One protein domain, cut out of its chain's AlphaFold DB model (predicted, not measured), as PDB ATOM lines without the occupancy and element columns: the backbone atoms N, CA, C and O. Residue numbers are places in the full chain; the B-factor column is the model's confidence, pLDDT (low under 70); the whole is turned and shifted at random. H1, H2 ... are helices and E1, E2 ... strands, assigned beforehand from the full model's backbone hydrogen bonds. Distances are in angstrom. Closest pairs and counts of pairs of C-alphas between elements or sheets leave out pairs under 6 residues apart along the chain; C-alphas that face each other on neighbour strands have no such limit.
ATOM      1  N   GLU A 130      65.641  25.390 107.312       53.00
ATOM      2  CA  GLU A 130      65.883  24.864 105.970       53.00
ATOM      3  C   GLU A 130      67.383  24.781 105.619       53.00
ATOM      4  O   GLU A 130      67.833  23.805 105.025       53.00
ATOM      5  N   THR A 131      68.192  25.754 106.048       55.25
ATOM      6  CA  THR A 131      69.652  25.770 105.848       55.25
ATOM      7  C   THR A 131      70.336  24.684 106.678       55.25
ATOM      8  O   THR A 131      71.275  24.035 106.215       55.25
ATOM      9  N   LYS A 132      69.842  24.423 107.893       56.00
ATOM     10  CA  LYS A 132      70.357  23.342 108.752       56.00
ATOM     11  C   LYS A 132      70.018  21.959 108.203       56.00
ATOM     12  O   LYS A 132      70.877  21.081 108.226       56.00
ATOM     13  N   GLU A 133      68.801  21.772 107.696       54.38
ATOM     14  CA  GLU A 133      68.377  20.518 107.062       54.38
ATOM     15  C   GLU A 133      69.169  20.247 105.771       54.38
ATOM     16  O   GLU A 133      69.761  19.174 105.642       54.38
ATOM     17  N   LYS A 134      69.331  21.249 104.894       58.09
ATOM     18  CA  LYS A 134      70.158  21.141 103.674       58.09
ATOM     19  C   LYS A 134      71.624  20.830 103.975       58.09
ATOM     20  O   LYS A 134      72.224  19.976 103.324       58.09
ATOM     21  N   ASN A 135      72.199  21.471 104.996       60.25
ATOM     22  CA  ASN A 135      73.569  21.187 105.428       60.25
ATOM     23  C   ASN A 135      73.729  19.746 105.937       60.25
ATOM     24  O   ASN A 135      74.776  19.145 105.713       60.25
ATOM     25  N   MET A 136      72.714  19.179 106.600       59.78
ATOM     26  CA  MET A 136      72.741  17.776 107.025       59.78
ATOM     27  C   MET A 136      72.616  16.808 105.847       59.78
ATOM     28  O   MET A 136      73.355  15.829 105.801       59.78
ATOM     29  N   GLU A 137      71.740  17.067 104.876       63.06
ATOM     30  CA  GLU A 137      71.608  16.209 103.687       63.06
ATOM     31  C   GLU A 137      72.880  16.199 102.833       63.06
ATOM     32  O   GLU A 137      73.320  15.144 102.376       63.06
ATOM     33  N   MET A 138      73.534  17.352 102.702       65.19
ATOM     34  CA  MET A 138      74.802  17.499 101.989       65.19
ATOM     35  C   MET A 138      75.948  16.682 102.619       65.19
ATOM     36  O   MET A 138      76.899  16.339 101.919       65.19
ATOM     37  N   LEU A 139      75.865  16.320 103.910       69.50
ATOM     38  CA  LEU A 139      76.847  15.444 104.574       69.50
ATOM     39  C   LEU A 139      76.721  13.972 104.162       69.50
ATOM     40  O   LEU A 139      77.714  13.247 104.213       69.50
ATOM     41  N   PHE A 140      75.519  13.529 103.788       71.31
ATOM     42  CA  PHE A 140      75.249  12.151 103.357       71.31
ATOM     43  C   PHE A 140      75.147  12.013 101.836       71.31
ATOM     44  O   PHE A 140      75.021  10.899 101.328       71.31
ATOM     45  N   ALA A 141      75.179  13.137 101.123       77.94
ATOM     46  CA  ALA A 141      75.116  13.183  99.678       77.94
ATOM     47  C   ALA A 141      76.328  12.496  99.043       77.94
ATOM     48  O   ALA A 141      77.466  12.621  99.506       77.94
ATOM     49  N   GLU A 142      76.078  11.831  97.919       85.88
ATOM     50  CA  GLU A 142      77.155  11.438  97.025       85.88
ATOM     51  C   GLU A 142      77.823  12.703  96.489       85.88
ATOM     52  O   GLU A 142      77.168  13.723  96.240       85.88
ATOM     53  N   PHE A 143      79.140  12.657  96.329       88.94
ATOM     54  CA  PHE A 143      79.890  13.808  95.857       88.94
ATOM     55  C   PHE A 143      81.057  13.394  94.975       88.94
ATOM     56  O   PHE A 143      81.648  12.324  95.108       88.94
ATOM     57  N   THR A 144      81.427  14.297  94.080       87.62
ATOM     58  CA  THR A 144      82.624  14.171  93.250       87.62
ATOM     59  C   THR A 144      83.607  15.270  93.599       87.62
ATOM     60  O   THR A 144      83.213  16.382  93.956       87.62
ATOM     61  N   THR A 145      84.892  14.963  93.450       85.44
ATOM     62  CA  THR A 145      85.976  15.906  93.722       85.44
ATOM     63  C   THR A 145      86.658  16.316  92.422       85.44
ATOM     64  O   THR A 145      86.948  15.468  91.575       85.44
ATOM     65  N   ALA A 146      86.949  17.608  92.288       84.56
ATOM     66  CA  ALA A 146      87.781  18.154  91.225       84.56
ATOM     67  C   ALA A 146      89.015  18.834  91.826       84.56
ATOM     68  O   ALA A 146      88.887  19.723  92.663       84.56
ATOM     69  N   ILE A 147      90.206  18.416  91.389       84.31
ATOM     70  CA  ILE A 147      91.493  18.942  91.872       84.31
ATOM     71  C   ILE A 147      92.205  19.693  90.746       84.31
ATOM     72  O   ILE A 147      92.455  19.139  89.661       84.31
ATOM     73  N   TYR A 148      92.579  20.938  91.023       81.44
ATOM     74  CA  TYR A 148      93.366  21.814  90.162       81.44
ATOM     75  C   TYR A 148      94.733  22.067  90.808       81.44
ATOM     76  O   TYR A 148      94.837  22.886  91.722       81.44
ATOM     77  N   PRO A 149      95.785  21.362  90.347       79.25
ATOM     78  CA  PRO A 149      97.121  21.522  90.874       79.25
ATOM     79  C   PRO A 149      97.610  22.954  90.724       79.25
ATOM     80  O   PRO A 149      97.582  23.511  89.625       79.25
ATOM     81  N   SER A 150      98.127  23.524  91.804       77.88
ATOM     82  CA  SER A 150      98.701  24.874  91.787       77.88
ATOM     83  C   SER A 150     100.024  24.940  91.000       77.88
ATOM     84  O   SER A 150     100.515  26.019  90.656       77.88
ATOM     85  N   GLY A 151     100.639  23.777  90.746       74.88
ATOM     86  CA  GLY A 151     101.939  23.634  90.089       74.88
ATOM     87  C   GLY A 151     103.126  24.108  90.937       74.88
ATOM     88  O   GLY A 151     104.264  24.077  90.465       74.88
ATOM     89  N   LYS A 152     102.893  24.546  92.182       79.88
ATOM     90  CA  LYS A 152     103.911  25.079  93.097       79.88
ATOM     91  C   LYS A 152     103.823  24.355  94.438       79.88
ATOM     92  O   LYS A 152     102.747  24.238  95.001       79.88
ATOM     93  N   LYS A 153     104.965  23.922  94.983       74.62
ATOM     94  CA  LYS A 153     105.017  23.140  96.237       74.62
ATOM     95  C   LYS A 153     104.396  23.835  97.455       74.62
ATOM     96  O   LYS A 153     103.940  23.142  98.353       74.62
ATOM     97  N   ASP A 154     104.375  25.166  97.468       83.50
ATOM     98  CA  ASP A 154     103.948  25.960  98.627       83.50
ATOM     99  C   ASP A 154     102.554  26.582  98.458       83.50
ATOM    100  O   ASP A 154     102.108  27.341  99.317       83.50
ATOM    101  N   ILE A 155     101.870  26.300  97.344       75.88
ATOM    102  CA  ILE A 155     100.506  26.772  97.107       75.88
ATOM    103  C   ILE A 155      99.590  25.549  97.138       75.88
ATOM    104  O   ILE A 155      99.830  24.617  96.369       75.88
ATOM    105  N   PRO A 156      98.571  25.517  98.013       79.62
ATOM    106  CA  PRO A 156      97.625  24.414  98.022       79.62
ATOM    107  C   PRO A 156      96.893  24.331  96.682       79.62
ATOM    108  O   PRO A 156      96.661  25.344  96.019       79.62
ATOM    109  N   ASP A 157      96.549  23.111  96.289       82.75
ATOM    110  CA  ASP A 157      95.727  22.872  95.110       82.75
ATOM    111  C   ASP A 157      94.313  23.408  95.339       82.75
ATOM    112  O   ASP A 157      93.779  23.352  96.449       82.75
ATOM    113  N   ASP A 158      93.687  23.893  94.271       83.94
ATOM    114  CA  ASP A 158      92.285  24.281  94.323       83.94
ATOM    115  C   ASP A 158      91.421  23.017  94.226       83.94
ATOM    116  O   ASP A 158      91.433  22.304  93.216       83.94
ATOM    117  N   ILE A 159      90.683  22.727  95.298       86.00
ATOM    118  CA  ILE A 159      89.819  21.549  95.410       86.00
ATOM    119  C   ILE A 159      88.362  21.998  95.437       86.00
ATOM    120  O   ILE A 159      87.985  22.860  96.230       86.00
ATOM    121  N   TYR A 160      87.538  21.382  94.596       87.88
ATOM    122  CA  TYR A 160      86.099  21.610  94.532       87.88
ATOM    123  C   TYR A 160      85.346  20.322  94.841       87.88
ATOM    124  O   TYR A 160      85.706  19.247  94.353       87.88
ATOM    125  N   TYR A 161      84.271  20.455  95.610       87.69
ATOM    126  CA  TYR A 161      83.322  19.390  95.901       87.69
ATOM    127  C   TYR A 161      82.003  19.701  95.208       87.69
ATOM    128  O   TYR A 161      81.479  20.807  95.340       87.69
ATOM    129  N   THR A 162      81.482  18.730  94.467       91.12
ATOM    130  CA  THR A 162      80.143  18.802  93.868       91.12
ATOM    131  C   THR A 162      79.285  17.719  94.489       91.12
ATOM    132  O   THR A 162      79.647  16.549  94.393       91.12
ATOM    133  N   PHE A 163      78.202  18.118  95.147       89.75
ATOM    134  CA  PHE A 163      77.297  17.273  95.916       89.75
ATOM    135  C   PHE A 163      76.001  17.061  95.142       89.75
ATOM    136  O   PHE A 163      75.494  17.999  94.521       89.75
ATOM    137  N   TYR A 164      75.459  15.849  95.224       90.25
ATOM    138  CA  TYR A 164      74.230  15.449  94.546       90.25
ATOM    139  C   TYR A 164      73.206  15.011  95.591       90.25
ATOM    140  O   TYR A 164      73.342  13.945  96.194       90.25
ATOM    141  N   THR A 165      72.187  15.838  95.817       88.62
ATOM    142  CA  THR A 165      71.054  15.504  96.693       88.62
ATOM    143  C   THR A 165      69.822  15.186  95.850       88.62
ATOM    144  O   THR A 165      69.831  15.388  94.638       88.62
ATOM    145  N   SER A 166      68.740  14.709  96.471       88.12
ATOM    146  CA  SER A 166      67.463  14.509  95.767       88.12
ATOM    147  C   SER A 166      66.891  15.790  95.162       88.12
ATOM    148  O   SER A 166      66.081  15.705  94.241       88.12
ATOM    149  N   ASP A 167      67.317  16.939  95.680       89.31
ATOM    150  CA  ASP A 167      66.736  18.245  95.394       89.31
ATOM    151  C   ASP A 167      67.585  19.039  94.402       89.31
ATOM    152  O   ASP A 167      67.078  19.948  93.753       89.31
ATOM    153  N   GLY A 168      68.871  18.709  94.246       92.75
ATOM    154  CA  GLY A 168      69.727  19.443  93.328       92.75
ATOM    155  C   GLY A 168      71.196  19.047  93.326       92.75
ATOM    156  O   GLY A 168      71.630  18.078  93.957       92.75
ATOM    157  N   ILE A 169      71.970  19.854  92.606       94.25
ATOM    158  CA  ILE A 169      73.426  19.773  92.503       94.25
ATOM    159  C   ILE A 169      74.026  21.035  93.108       94.25
ATOM    160  O   ILE A 169      73.627  22.145  92.761       94.25
ATOM    161  N   TYR A 170      75.016  20.868  93.976       92.12
ATOM    162  CA  TYR A 170      75.624  21.964  94.723       92.12
ATOM    163  C   TYR A 170      77.136  21.902  94.580       92.12
ATOM    164  O   TYR A 170      77.722  20.841  94.787       92.12
ATOM    165  N   CYS A 171      77.788  23.019  94.266       91.56
ATOM    166  CA  CYS A 171      79.244  23.071  94.171       91.56
ATOM    167  C   CYS A 171      79.840  24.027  95.190       91.56
ATOM    168  O   CYS A 171      79.314  25.112  95.431       91.56
ATOM    169  N   ARG A 172      80.965  23.626  95.780       89.00
ATOM    170  CA  ARG A 172      81.684  24.414  96.776       89.00
ATOM    171  C   ARG A 172      83.184  24.225  96.649       89.00
ATOM    172  O   ARG A 172      83.667  23.096  96.522       89.00
ATOM    173  N   LYS A 173      83.930  25.316  96.785       87.88
ATOM    174  CA  LYS A 173      85.384  25.274  96.925       87.88
ATOM    175  C   LYS A 173      85.797  24.886  98.344       87.88
ATOM    176  O   LYS A 173      85.206  25.313  99.337       87.88
ATOM    177  N   GLN A 174      86.835  24.066  98.463       83.75
ATOM    178  CA  GLN A 174      87.385  23.678  99.754       83.75
ATOM    179  C   GLN A 174      87.833  24.915 100.545       83.75
ATOM    180  O   GLN A 174      88.534  25.784 100.033       83.75
ATOM    181  N   GLY A 175      87.439  24.972 101.818       76.38
ATOM    182  CA  GLY A 175      87.783  26.073 102.721       76.38
ATOM    183  C   GLY A 175      86.844  27.279 102.646       76.38
ATOM    184  O   GLY A 175      87.032  28.216 103.416       76.38
ATOM    185  N   GLN A 176      85.828  27.253 101.779       75.12
ATOM    186  CA  GLN A 176      84.763  28.256 101.745       75.12
ATOM    187  C   GLN A 176      83.464  27.696 102.335       75.12
ATOM    188  O   GLN A 176      83.201  26.494 102.259       75.12
ATOM    189  N   SER A 177      82.669  28.569 102.956       72.38
ATOM    190  CA  SER A 177      81.333  28.242 103.472       72.38
ATOM    191  C   SER A 177      80.247  28.407 102.411       72.38
ATOM    192  O   SER A 177      79.282  27.649 102.413       72.38
ATOM    193  N   GLU A 178      80.414  29.373 101.509       83.81
ATOM    194  CA  GLU A 178      79.456  29.698 100.454       83.81
ATOM    195  C   GLU A 178      79.549  28.725  99.277       83.81
ATOM    196  O   GLU A 178      80.614  28.180  98.980       83.81
ATOM    197  N   LEU A 179      78.414  28.507  98.614       86.56
ATOM    198  CA  LEU A 179      78.345  27.726  97.385       86.56
ATOM    199  C   LEU A 179      78.879  28.552  96.211       86.56
ATOM    200  O   LEU A 179      78.567  29.732  96.086       86.56
ATOM    201  N   GLU A 180      79.630  27.902  95.328       89.00
ATOM    202  CA  GLU A 180      80.073  28.486  94.056       89.00
ATOM    203  C   GLU A 180      78.893  28.618  93.088       89.00
ATOM    204  O   GLU A 180      78.748  29.615  92.387       89.00
ATOM    205  N   TRP A 181      78.034  27.597  93.066       93.12
ATOM    206  CA  TRP A 181      76.789  27.564  92.307       93.12
ATOM    207  C   TRP A 181      75.891  26.437  92.828       93.12
ATOM    208  O   TRP A 181      76.345  25.511  93.513       93.12
ATOM    209  N   GLN A 182      74.606  26.505  92.484       93.62
ATOM    210  CA  GLN A 182      73.634  25.453  92.761       93.62
ATOM    211  C   GLN A 182      72.631  25.330  91.615       93.62
ATOM    212  O   GLN A 182      72.227  26.331  91.027       93.62
ATOM    213  N   ILE A 183      72.194  24.108  91.345       93.75
ATOM    214  CA  ILE A 183      71.125  23.795  90.400       93.75
ATOM    215  C   ILE A 183      70.059  23.040  91.178       93.75
ATOM    216  O   ILE A 183      70.339  21.975  91.720       93.75
ATOM    217  N   GLN A 184      68.852  23.592  91.236       94.69
ATOM    218  CA  GLN A 184      67.700  22.906  91.815       94.69
ATOM    219  C   GLN A 184      67.062  22.021  90.749       94.69
ATOM    220  O   GLN A 184      66.921  22.447  89.601       94.69
ATOM    221  N   PHE A 185      66.686  20.804  91.122       93.12
ATOM    222  CA  PHE A 185      65.972  19.917  90.224       93.12
ATOM    223  C   PHE A 185      64.507  20.323  90.106       93.12
ATOM    224  O   PHE A 185      63.854  20.686  91.083       93.12
ATOM    225  N   GLU A 186      63.979  20.230  88.891       90.88
ATOM    226  CA  GLU A 186      62.554  20.439  88.626       90.88
ATOM    227  C   GLU A 186      61.732  19.226  89.075       90.88
ATOM    228  O   GLU A 186      60.593  19.359  89.526       90.88
ATOM    229  N   ASP A 187      62.320  18.032  88.965       91.69
ATOM    230  CA  ASP A 187      61.673  16.776  89.300       91.69
ATOM    231  C   ASP A 187      62.679  15.667  89.658       91.69
ATOM    232  O   ASP A 187      63.866  15.709  89.331       91.69
ATOM    233  N   LYS A 188      62.174  14.616  90.312       88.62
ATOM    234  CA  LYS A 188      62.987  13.506  90.828       88.62
ATOM    235  C   LYS A 188      63.741  12.721  89.741       88.62
ATOM    236  O   LYS A 188      64.773  12.119  90.041       88.62
ATOM    237  N   SER A 189      63.267  12.710  88.491       92.75
ATOM    238  CA  SER A 189      63.945  11.990  87.403       92.75
ATOM    239  C   SER A 189      65.311  12.595  87.073       92.75
ATOM    240  O   SER A 189      66.216  11.863  86.670       92.75
ATOM    241  N   GLN A 190      65.507  13.896  87.323       93.81
ATOM    242  CA  GLN A 190      66.792  14.567  87.126       93.81
ATOM    243  C   GLN A 190      67.867  14.016  88.069       93.81
ATOM    244  O   GLN A 190      68.971  13.697  87.617       93.81
ATOM    245  N   TYR A 191      67.531  13.789  89.343       93.38
ATOM    246  CA  TYR A 191      68.438  13.136  90.288       93.38
ATOM    247  C   TYR A 191      68.799  11.715  89.838       93.38
ATOM    248  O   TYR A 191      69.972  11.346  89.788       93.38
ATOM    249  N   GLU A 192      67.805  10.910  89.451       93.00
ATOM    250  CA  GLU A 192      68.036   9.531  88.998       93.00
ATOM    251  C   GLU A 192      68.909   9.475  87.734       93.00
ATOM    252  O   GLU A 192      69.789   8.611  87.627       93.00
ATOM    253  N   LYS A 193      68.722  10.425  86.809       94.00
ATOM    254  CA  LYS A 193      69.543  10.602  85.604       94.00
ATOM    255  C   LYS A 193      71.000  10.903  85.958       94.00
ATOM    256  O   LYS A 193      71.900  10.230  85.452       94.00
ATOM    257  N   VAL A 194      71.236  11.860  86.859       93.31
ATOM    258  CA  VAL A 194      72.581  12.225  87.338       93.31
ATOM    259  C   VAL A 194      73.255  11.036  88.021       93.31
ATOM    260  O   VAL A 194      74.362  10.653  87.642       93.31
ATOM    261  N   MET A 195      72.572  10.380  88.960       91.25
ATOM    262  CA  MET A 195      73.130   9.233  89.682       91.25
ATOM    263  C   MET A 195      73.424   8.043  88.767       91.25
ATOM    264  O   MET A 195      74.418   7.343  88.962       91.25
ATOM    265  N   SER A 196      72.584   7.801  87.758       92.56
ATOM    266  CA  SER A 196      72.819   6.740  86.771       92.56
ATOM    267  C   SER A 196      74.057   7.022  85.924       92.56
ATOM    268  O   SER A 196      74.836   6.105  85.669       92.56
ATOM    269  N   TYR A 197      74.269   8.283  85.542       90.31
ATOM    270  CA  TYR A 197      75.473   8.694  84.827       90.31
ATOM    271  C   TYR A 197      76.730   8.538  85.693       90.31
ATOM    272  O   TYR A 197      77.694   7.907  85.264       90.31
ATOM    273  N   LEU A 198      76.694   9.023  86.939       88.69
ATOM    274  CA  LEU A 198      77.828   8.952  87.865       88.69
ATOM    275  C   LEU A 198      78.256   7.511  88.181       88.69
ATOM    276  O   LEU A 198      79.449   7.238  88.264       88.69
ATOM    277  N   LYS A 199      77.308   6.570  88.292       87.19
ATOM    278  CA  LYS A 199      77.606   5.137  88.493       87.19
ATOM    279  C   LYS A 199      78.431   4.516  87.366       87.19
ATOM    280  O   LYS A 199      79.094   3.507  87.598       87.19
ATOM    281  N   GLY A 200      78.354   5.068  86.156       80.81
ATOM    282  CA  GLY A 200      79.123   4.599  85.003       80.81
ATOM    283  C   GLY A 200      80.576   5.076  84.989       80.81
ATOM    284  O   GLY A 200      81.347   4.616  84.150       80.81
ATOM    285  N   LEU A 201      80.957   5.991  85.885       81.44
ATOM    286  CA  LEU A 201      82.281   6.607  85.918       81.44
ATOM    287  C   LEU A 201      83.200   5.913  86.929       81.44
ATOM    288  O   LEU A 201      82.760   5.436  87.974       81.44
ATOM    289  N   ASP A 202      84.502   5.895  86.639       72.12
ATOM    290  CA  ASP A 202      85.508   5.414  87.593       72.12
ATOM    291  C   ASP A 202      85.682   6.426  88.737       72.12
ATOM    292  O   ASP A 202      86.011   7.596  88.516       72.12
ATOM    293  N   SER A 203      85.508   5.956  89.973       64.25
ATOM    294  CA  SER A 203      85.648   6.745  91.200       64.25
ATOM    295  C   SER A 203      87.069   7.263  91.446       64.25
ATOM    296  O   SER A 203      87.259   8.164  92.262       64.25
ATOM    297  N   LYS A 204      88.079   6.725  90.748       59.34
ATOM    298  CA  LYS A 204      89.475   7.186  90.837       59.34
ATOM    299  C   LYS A 204      89.790   8.373  89.932       59.34
ATOM    300  O   LYS A 204      90.862   8.966  90.071       59.34
ATOM    301  N   ASN A 205      88.898   8.717  89.007       69.25
ATOM    302  CA  ASN A 205      89.150   9.787  88.055       69.25
ATOM    303  C   ASN A 205      88.936  11.162  88.692       69.25
ATOM    304  O   ASN A 205      87.999  11.395  89.448       69.25
ATOM    305  N   ASN A 206      89.799  12.112  88.334       74.38
ATOM    306  CA  ASN A 206      89.614  13.514  88.689       74.38
ATOM    307  C   ASN A 206      88.524  14.117  87.785       74.38
ATOM    308  O   ASN A 206      88.813  14.586  86.679       74.38
ATOM    309  N   LEU A 207      87.268  14.065  88.240       80.06
ATOM    310  CA  LEU A 207      86.074  14.471  87.488       80.06
ATOM    311  C   LEU A 207      85.931  15.999  87.450       80.06
ATOM    312  O   LEU A 207      84.957  16.575  87.923       80.06
ATOM    313  N   ARG A 208      86.912  16.677  86.850       81.44
ATOM    314  CA  ARG A 208      86.977  18.147  86.762       81.44
ATOM    315  C   ARG A 208      85.770  18.790  86.095       81.44
ATOM    316  O   ARG A 208      85.477  19.945  86.348       81.44
ATOM    317  N   PHE A 209      85.060  18.043  85.263       84.75
ATOM    318  CA  PHE A 209      83.824  18.506  84.648       84.75
ATOM    319  C   PHE A 209      82.699  18.727  85.650       84.75
ATOM    320  O   PHE A 209      81.857  19.591  85.441       84.75
ATOM    321  N   ALA A 210      82.700  17.961  86.742       87.69
ATOM    322  CA  ALA A 210      81.639  18.002  87.728       87.69
ATOM    323  C   ALA A 210      81.576  19.348  88.456       87.69
ATOM    324  O   ALA A 210      80.494  19.751  88.863       87.69
ATOM    325  N   CYS A 211      82.689  20.083  88.570       88.00
ATOM    326  CA  CYS A 211      82.681  21.403  89.206       88.00
ATOM    327  C   CYS A 211      82.142  22.529  88.306       88.00
ATOM    328  O   CYS A 211      82.131  23.685  88.728       88.00
ATOM    329  N   HIS A 212      81.723  22.233  87.074       86.62
ATOM    330  CA  HIS A 212      81.261  23.235  86.121       86.62
ATOM    331  C   HIS A 212      79.734  23.216  85.967       86.62
ATOM    332  O   HIS A 212      79.162  22.256  85.455       86.62
ATOM    333  N   GLU A 213      79.083  24.314  86.363       90.25
ATOM    334  CA  GLU A 213      77.622  24.480  86.310       90.25
ATOM    335  C   GLU A 213      77.049  24.240  84.905       90.25
ATOM    336  O   GLU A 213      76.060  23.531  84.734       90.25
ATOM    337  N   ASN A 214      77.703  24.789  83.879       87.44
ATOM    338  CA  ASN A 214      77.235  24.716  82.497       87.44
ATOM    339  C   ASN A 214      77.153  23.279  81.969       87.44
ATOM    340  O   ASN A 214      76.242  22.971  81.207       87.44
ATOM    341  N   PHE A 215      78.068  22.395  82.385       89.25
ATOM    342  CA  PHE A 215      77.987  20.981  82.027       89.25
ATOM    343  C   PHE A 215      76.682  20.372  82.541       89.25
ATOM    344  O   PHE A 215      75.981  19.709  81.782       89.25
ATOM    345  N   TRP A 216      76.340  20.620  83.806       93.19
ATOM    346  CA  TRP A 216      75.132  20.071  84.414       93.19
ATOM    347  C   TRP A 216      73.861  20.669  83.824       93.19
ATOM    348  O   TRP A 216      72.927  19.924  83.554       93.19
ATOM    349  N   GLN A 217      73.837  21.973  83.550       91.75
ATOM    350  CA  GLN A 217      72.708  22.604  82.862       91.75
ATOM    351  C   GLN A 217      72.477  21.991  81.473       91.75
ATOM    352  O   GLN A 217      71.351  21.608  81.144       91.75
ATOM    353  N   ASP A 218      73.541  21.844  80.676       90.00
ATOM    354  CA  ASP A 218      73.447  21.237  79.348       90.00
ATOM    355  C   ASP A 218      73.094  19.734  79.451       90.00
ATOM    356  O   ASP A 218      72.323  19.231  78.637       90.00
ATOM    357  N   PHE A 219      73.612  19.009  80.452       91.56
ATOM    358  CA  PHE A 219      73.327  17.585  80.686       91.56
ATOM    359  C   PHE A 219      71.864  17.348  81.080       91.56
ATOM    360  O   PHE A 219      71.196  16.453  80.553       91.56
ATOM    361  N   LEU A 220      71.341  18.165  81.994       92.69
ATOM    362  CA  LEU A 220      69.946  18.102  82.423       92.69
ATOM    363  C   LEU A 220      68.999  18.467  81.273       92.69
ATOM    364  O   LEU A 220      67.962  17.829  81.137       92.69
ATOM    365  N   SER A 221      69.411  19.387  80.396       90.38
ATOM    366  CA  SER A 221      68.645  19.835  79.221       90.38
ATOM    367  C   SER A 221      68.841  18.981  77.956       90.38
ATOM    368  O   SER A 221      68.406  19.389  76.875       90.38
ATOM    369  N   ASP A 222      69.540  17.843  78.053       89.44
ATOM    370  CA  ASP A 222      69.858  16.946  76.926       89.44
ATOM    371  C   ASP A 222      70.582  17.637  75.749       89.44
ATOM    372  O   ASP A 222      70.458  17.245  74.589       89.44
ATOM    373  N   GLN A 223      71.368  18.676  76.044       86.81
ATOM    374  CA  GLN A 223      72.168  19.428  75.067       86.81
ATOM    375  C   GLN A 223      73.610  18.911  74.944       86.81
ATOM    376  O   GLN A 223      74.375  19.393  74.103       86.81
ATOM    377  N   VAL A 224      74.001  17.934  75.768       82.19
ATOM    378  CA  VAL A 224      75.328  17.308  75.719       82.19
ATOM    379  C   VAL A 224      75.291  16.056  74.849       82.19
ATOM    380  O   VAL A 224      74.541  15.118  75.101       82.19
ATOM    381  N   ASP A 225      76.177  16.007  73.857       84.44
ATOM    382  CA  ASP A 225      76.501  14.780  73.128       84.44
ATOM    383  C   ASP A 225      77.340  13.858  74.033       84.44
ATOM    384  O   ASP A 225      78.565  13.999  74.131       84.44
ATOM    385  N   MET A 226      76.659  12.956  74.747       83.06
ATOM    386  CA  MET A 226      77.267  12.093  75.764       83.06
ATOM    387  C   MET A 226      78.247  11.075  75.184       83.06
ATOM    388  O   MET A 226      79.253  10.778  75.825       83.06
ATOM    389  N   ASP A 227      78.017  10.579  73.969       82.62
ATOM    390  CA  ASP A 227      78.919   9.619  73.323       82.62
ATOM    391  C   ASP A 227      80.258  10.278  72.999       82.62
ATOM    392  O   ASP A 227      81.339   9.754  73.307       82.62
ATOM    393  N   LYS A 228      80.194  11.488  72.437       81.00
ATOM    394  CA  LYS A 228      81.378  12.302  72.174       81.00
ATOM    395  C   LYS A 228      82.070  12.731  73.464       81.00
ATOM    396  O   LYS A 228      83.301  12.779  73.505       81.00
ATOM    397  N   PHE A 229      81.298  13.050  74.500       80.69
ATOM    398  CA  PHE A 229      81.830  13.452  75.796       80.69
ATOM    399  C   PHE A 229      82.567  12.311  76.505       80.69
ATOM    400  O   PHE A 229      83.713  12.486  76.916       80.69
ATOM    401  N   ASN A 230      81.962  11.127  76.580       78.94
ATOM    402  CA  ASN A 230      82.573   9.957  77.208       78.94
ATOM    403  C   ASN A 230      83.828   9.517  76.440       78.94
ATOM    404  O   ASN A 230      84.876   9.306  77.044       78.94
ATOM    405  N   SER A 231      83.782   9.540  75.102       77.50
ATOM    406  CA  SER A 231      84.973   9.304  74.267       77.50
ATOM    407  C   SER A 231      86.103  10.300  74.563       77.50
ATOM    408  O   SER A 231      87.290   9.963  74.515       77.50
ATOM    409  N   PHE A 232      85.761  11.556  74.859       73.38
ATOM    410  CA  PHE A 232      86.739  12.558  75.267       73.38
ATOM    411  C   PHE A 232      87.335  12.235  76.652       73.38
ATOM    412  O   PHE A 232      88.551  12.351  76.824       73.38
ATOM    413  N   LEU A 233      86.510  11.826  77.622       73.12
ATOM    414  CA  LEU A 233      86.976  11.463  78.965       73.12
ATOM    415  C   LEU A 233      87.969  10.295  78.919       73.12
ATOM    416  O   LEU A 233      89.024  10.370  79.551       73.12
ATOM    417  N   ASP A 234      87.693   9.285  78.095       69.81
ATOM    418  CA  ASP A 234      88.549   8.102  77.949       69.81
ATOM    419  C   ASP A 234      89.904   8.413  77.287       69.81
ATOM    420  O   ASP A 234      90.908   7.749  77.545       69.81
ATOM    421  N   THR A 235      89.968   9.438  76.431       63.72
ATOM    422  CA  THR A 235      91.164   9.742  75.623       63.72
ATOM    423  C   THR A 235      92.158  10.698  76.285       63.72
ATOM    424  O   THR A 235      93.302  10.781  75.832       63.72
ATOM    425  N   ARG A 236      91.780  11.429  77.347       55.91
ATOM    426  CA  ARG A 236      92.628  12.469  77.979       55.91
ATOM    427  C   ARG A 236      92.851  12.285  79.480       55.91
ATOM    428  O   ARG A 236      92.901  13.258  80.229       55.91
ATOM    429  N   VAL A 237      93.091  11.051  79.905       51.31
ATOM    430  CA  VAL A 237      93.365  10.700  81.312       51.31
ATOM    431  C   VAL A 237      94.691  11.285  81.847       51.31
ATOM    432  O   VAL A 237      94.920  11.254  83.050       51.31
ATOM    433  N   VAL A 238      95.565  11.859  81.003       46.03
ATOM    434  CA  VAL A 238      96.945  12.162  81.430       46.03
ATOM    435  C   VAL A 238      97.234  13.624  81.805       46.03
ATOM    436  O   VAL A 238      98.003  13.786  82.732       46.03
ATOM    437  N   ASP A 239      96.641  14.683  81.221       43.81
ATOM    438  CA  ASP A 239      97.095  16.061  81.573       43.81
ATOM    439  C   ASP A 239      96.156  17.253  81.262       43.81
ATOM    440  O   ASP A 239      96.586  18.408  81.269       43.81
ATOM    441  N   GLY A 240      94.859  17.066  80.997       44.09
ATOM    442  CA  GLY A 240      94.035  18.212  80.581       44.09
ATOM    443  C   GLY A 240      92.583  18.115  80.984       44.09
ATOM    444  O   GLY A 240      91.862  17.276  80.453       44.09
ATOM    445  N   VAL A 241      92.144  19.037  81.851       48.94
ATOM    446  CA  VAL A 241      90.718  19.362  81.975       48.94
ATOM    447  C   VAL A 241      90.219  19.695  80.559       48.94
ATOM    448  O   VAL A 241      90.823  20.553  79.906       48.94
ATOM    449  N   PRO A 242      89.168  19.055  80.037       48.22
ATOM    450  CA  PRO A 242      88.391  19.611  78.928       48.22
ATOM    451  C   PRO A 242      88.122  21.095  79.183       48.22
ATOM    452  O   PRO A 242      87.531  21.462  80.189       48.22
ATOM    453  N   ASN A 243      88.591  21.977  78.302       43.97
ATOM    454  CA  ASN A 243      88.327  23.400  78.459       43.97
ATOM    455  C   ASN A 243      86.848  23.682  78.131       43.97
ATOM    456  O   ASN A 243      86.488  23.870  76.966       43.97
ATOM    457  N   TYR A 244      86.001  23.697  79.162       50.00
ATOM    458  CA  TYR A 244      84.562  23.958  79.064       50.00
ATOM    459  C   TYR A 244      84.217  25.407  78.681       50.00
ATOM    460  O   TYR A 244      83.084  25.663  78.274       50.00
ATOM    461  N   LEU A 245      85.180  26.345  78.704       42.34
ATOM    462  CA  LEU A 245      84.967  27.721  78.223       42.34
ATOM    463  C   LEU A 245      84.741  27.799  76.702       42.34
ATOM    464  O   LEU A 245      84.168  28.772  76.214       42.34
ATOM    465  N   ASN A 246      85.138  26.782  75.927       38.91
ATOM    466  CA  ASN A 246      85.027  26.833  74.463       38.91
ATOM    467  C   ASN A 246      83.643  26.468  73.907       38.91
ATOM    468  O   ASN A 246      83.392  26.716  72.726       38.91
ATOM    469  N   VAL A 247      82.726  25.927  74.717       40.31
ATOM    470  CA  VAL A 247      81.329  25.762  74.273       40.31
ATOM    471  C   VAL A 247      80.621  27.127  74.236       40.31
ATOM    472  O   VAL A 247      79.813  27.380  73.342       40.31
ATOM    473  N   LEU A 248      81.017  28.067  75.105       40.22
ATOM    474  CA  LEU A 248      80.471  29.430  75.156       40.22
ATOM    475  C   LEU A 248      80.973  30.341  74.025       40.22
ATOM    476  O   LEU A 248      80.212  31.179  73.546       40.22
ATOM    477  N   LEU A 249      82.190  30.144  73.502       37.34
ATOM    478  CA  LEU A 249      82.667  30.935  72.356       37.34
ATOM    479  C   LEU A 249      81.922  30.629  71.045       37.34
ATOM    480  O   LEU A 249      81.972  31.438  70.124       37.34
ATOM    481  N   ARG A 250      81.175  29.516  70.952       38.91
ATOM    482  CA  ARG A 250      80.222  29.309  69.845       38.91
ATOM    483  C   ARG A 250      78.893  30.036  70.043       38.91
ATOM    484  O   ARG A 250      78.254  30.340  69.047       38.91
ATOM    485  N   ARG A 251      78.489  30.333  71.285       38.47
ATOM    486  CA  ARG A 251      77.282  31.133  71.569       38.47
ATOM    487  C   ARG A 251      77.540  32.646  71.497       38.47
ATOM    488  O   ARG A 251      76.595  33.384  71.274       38.47
ATOM    489  N   LEU A 252      78.794  33.097  71.617       34.06
ATOM    490  CA  LEU A 252      79.171  34.517  71.486       34.06
ATOM    491  C   LEU A 252      79.634  34.942  70.076       34.06
ATOM    492  O   LEU A 252      79.816  36.131  69.853       34.06
ATOM    493  N   ASN A 253      79.796  34.009  69.129       30.03
ATOM    494  CA  ASN A 253      80.177  34.299  67.731       30.03
ATOM    495  C   ASN A 253      79.058  33.984  66.716       30.03
ATOM    496  O   ASN A 253      79.335  33.640  65.566       30.03
TER     497      ASN A 253
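This is residues 130 to 253 of the 255 residues of an uncharacterized protein of bacterium D16-59 (UniProt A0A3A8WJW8). A four-stranded sheet, E1 to E4, has one face covered by the helices H2, H3 and H4, with the short H3 close over its strands. H5 and H6 lie farther out, beyond those helices and off the sheet, while H1 only grazes the sheet with its residues 137 to 140. The printed part has 124 residues with six named helices and four named strands, in the order H1 E1 E2 E3 E4 H2 H3 H4 H5 H6; the sheet runs E1 E2 E3 E4, all antiparallel, and the class is mixed, helices and strands. The whole is compact, with a radius of gyration of the C-alphas of 15.2 A and spans of 40 by 39 by 32 A.

Find C-alpha 142 at (77.155, 11.438, 97.025); from there E1, residues 142 to 148, runs 20.4 A. E2, residues 158 to 164, covers 20.1 A, E3, residues 168 to 173, covers 17.1 A, and E4 is residues 181 to 184. Before them stands H1, residues 130 to 140, 16.0 A long, from C-alpha 130 at (65.883, 24.864, 105.970). After them come H2, residues 188 to 199, 17.0 A long; H3, residues 208 to 211; H4, residues 213 to 220; H5, residues 226 to 235, 14.1 A long; and H6, residues 245 to 251, ending at C-alpha 251 (77.282, 31.133, 71.569).

Look first at the meander E1 E2 E3 E4, each strand the antiparallel neighbour of the one before and each such pair a hairpin. N 146 and O 160 are 2.9 A apart, N 163 and O 170 2.8 A, and N 169 and O 183 2.8 A, within hydrogen-bond range. H2 and H4, on the same face, make two layers with the sheet, helices on one face of it. H2 has a height over the sheet of 9.3 A; the C-alphas of Gly 168 in E3 and Tyr 191 are its closest to that strand, 7.1 A. H4 lies over E4 and runs along the strands, at 10 degrees to E4 on the local plane. H3 is on the same face at a height of 6.8 A; its closest C-alpha pair with E1 is Ala 146 and Arg 208, 4.5 A. H2 and H4 are close but not clearly touching, Gln 190 and Leu 220 having the closest C-alphas, 6.7 A. H5 and H6 are not on the sheet and are apart from each other. In H2, H4 and H5 every O i to N i+4 pair is within hydrogen-bond range; in H1 5 of 7 are, in H6 0 of 3, beside 3 of 4 O i to N i+3 pairs, and H3 is too short for such a pair.

The C-alphas of Lys 153 and Asp 187 are the two farthest apart, 44.4 A. The printed part has no cut, and no link is long. The mean pLDDT of the printed part is 76.6; look for values under 70 at residues 130 to 139, 203 to 205 and 234 to 253.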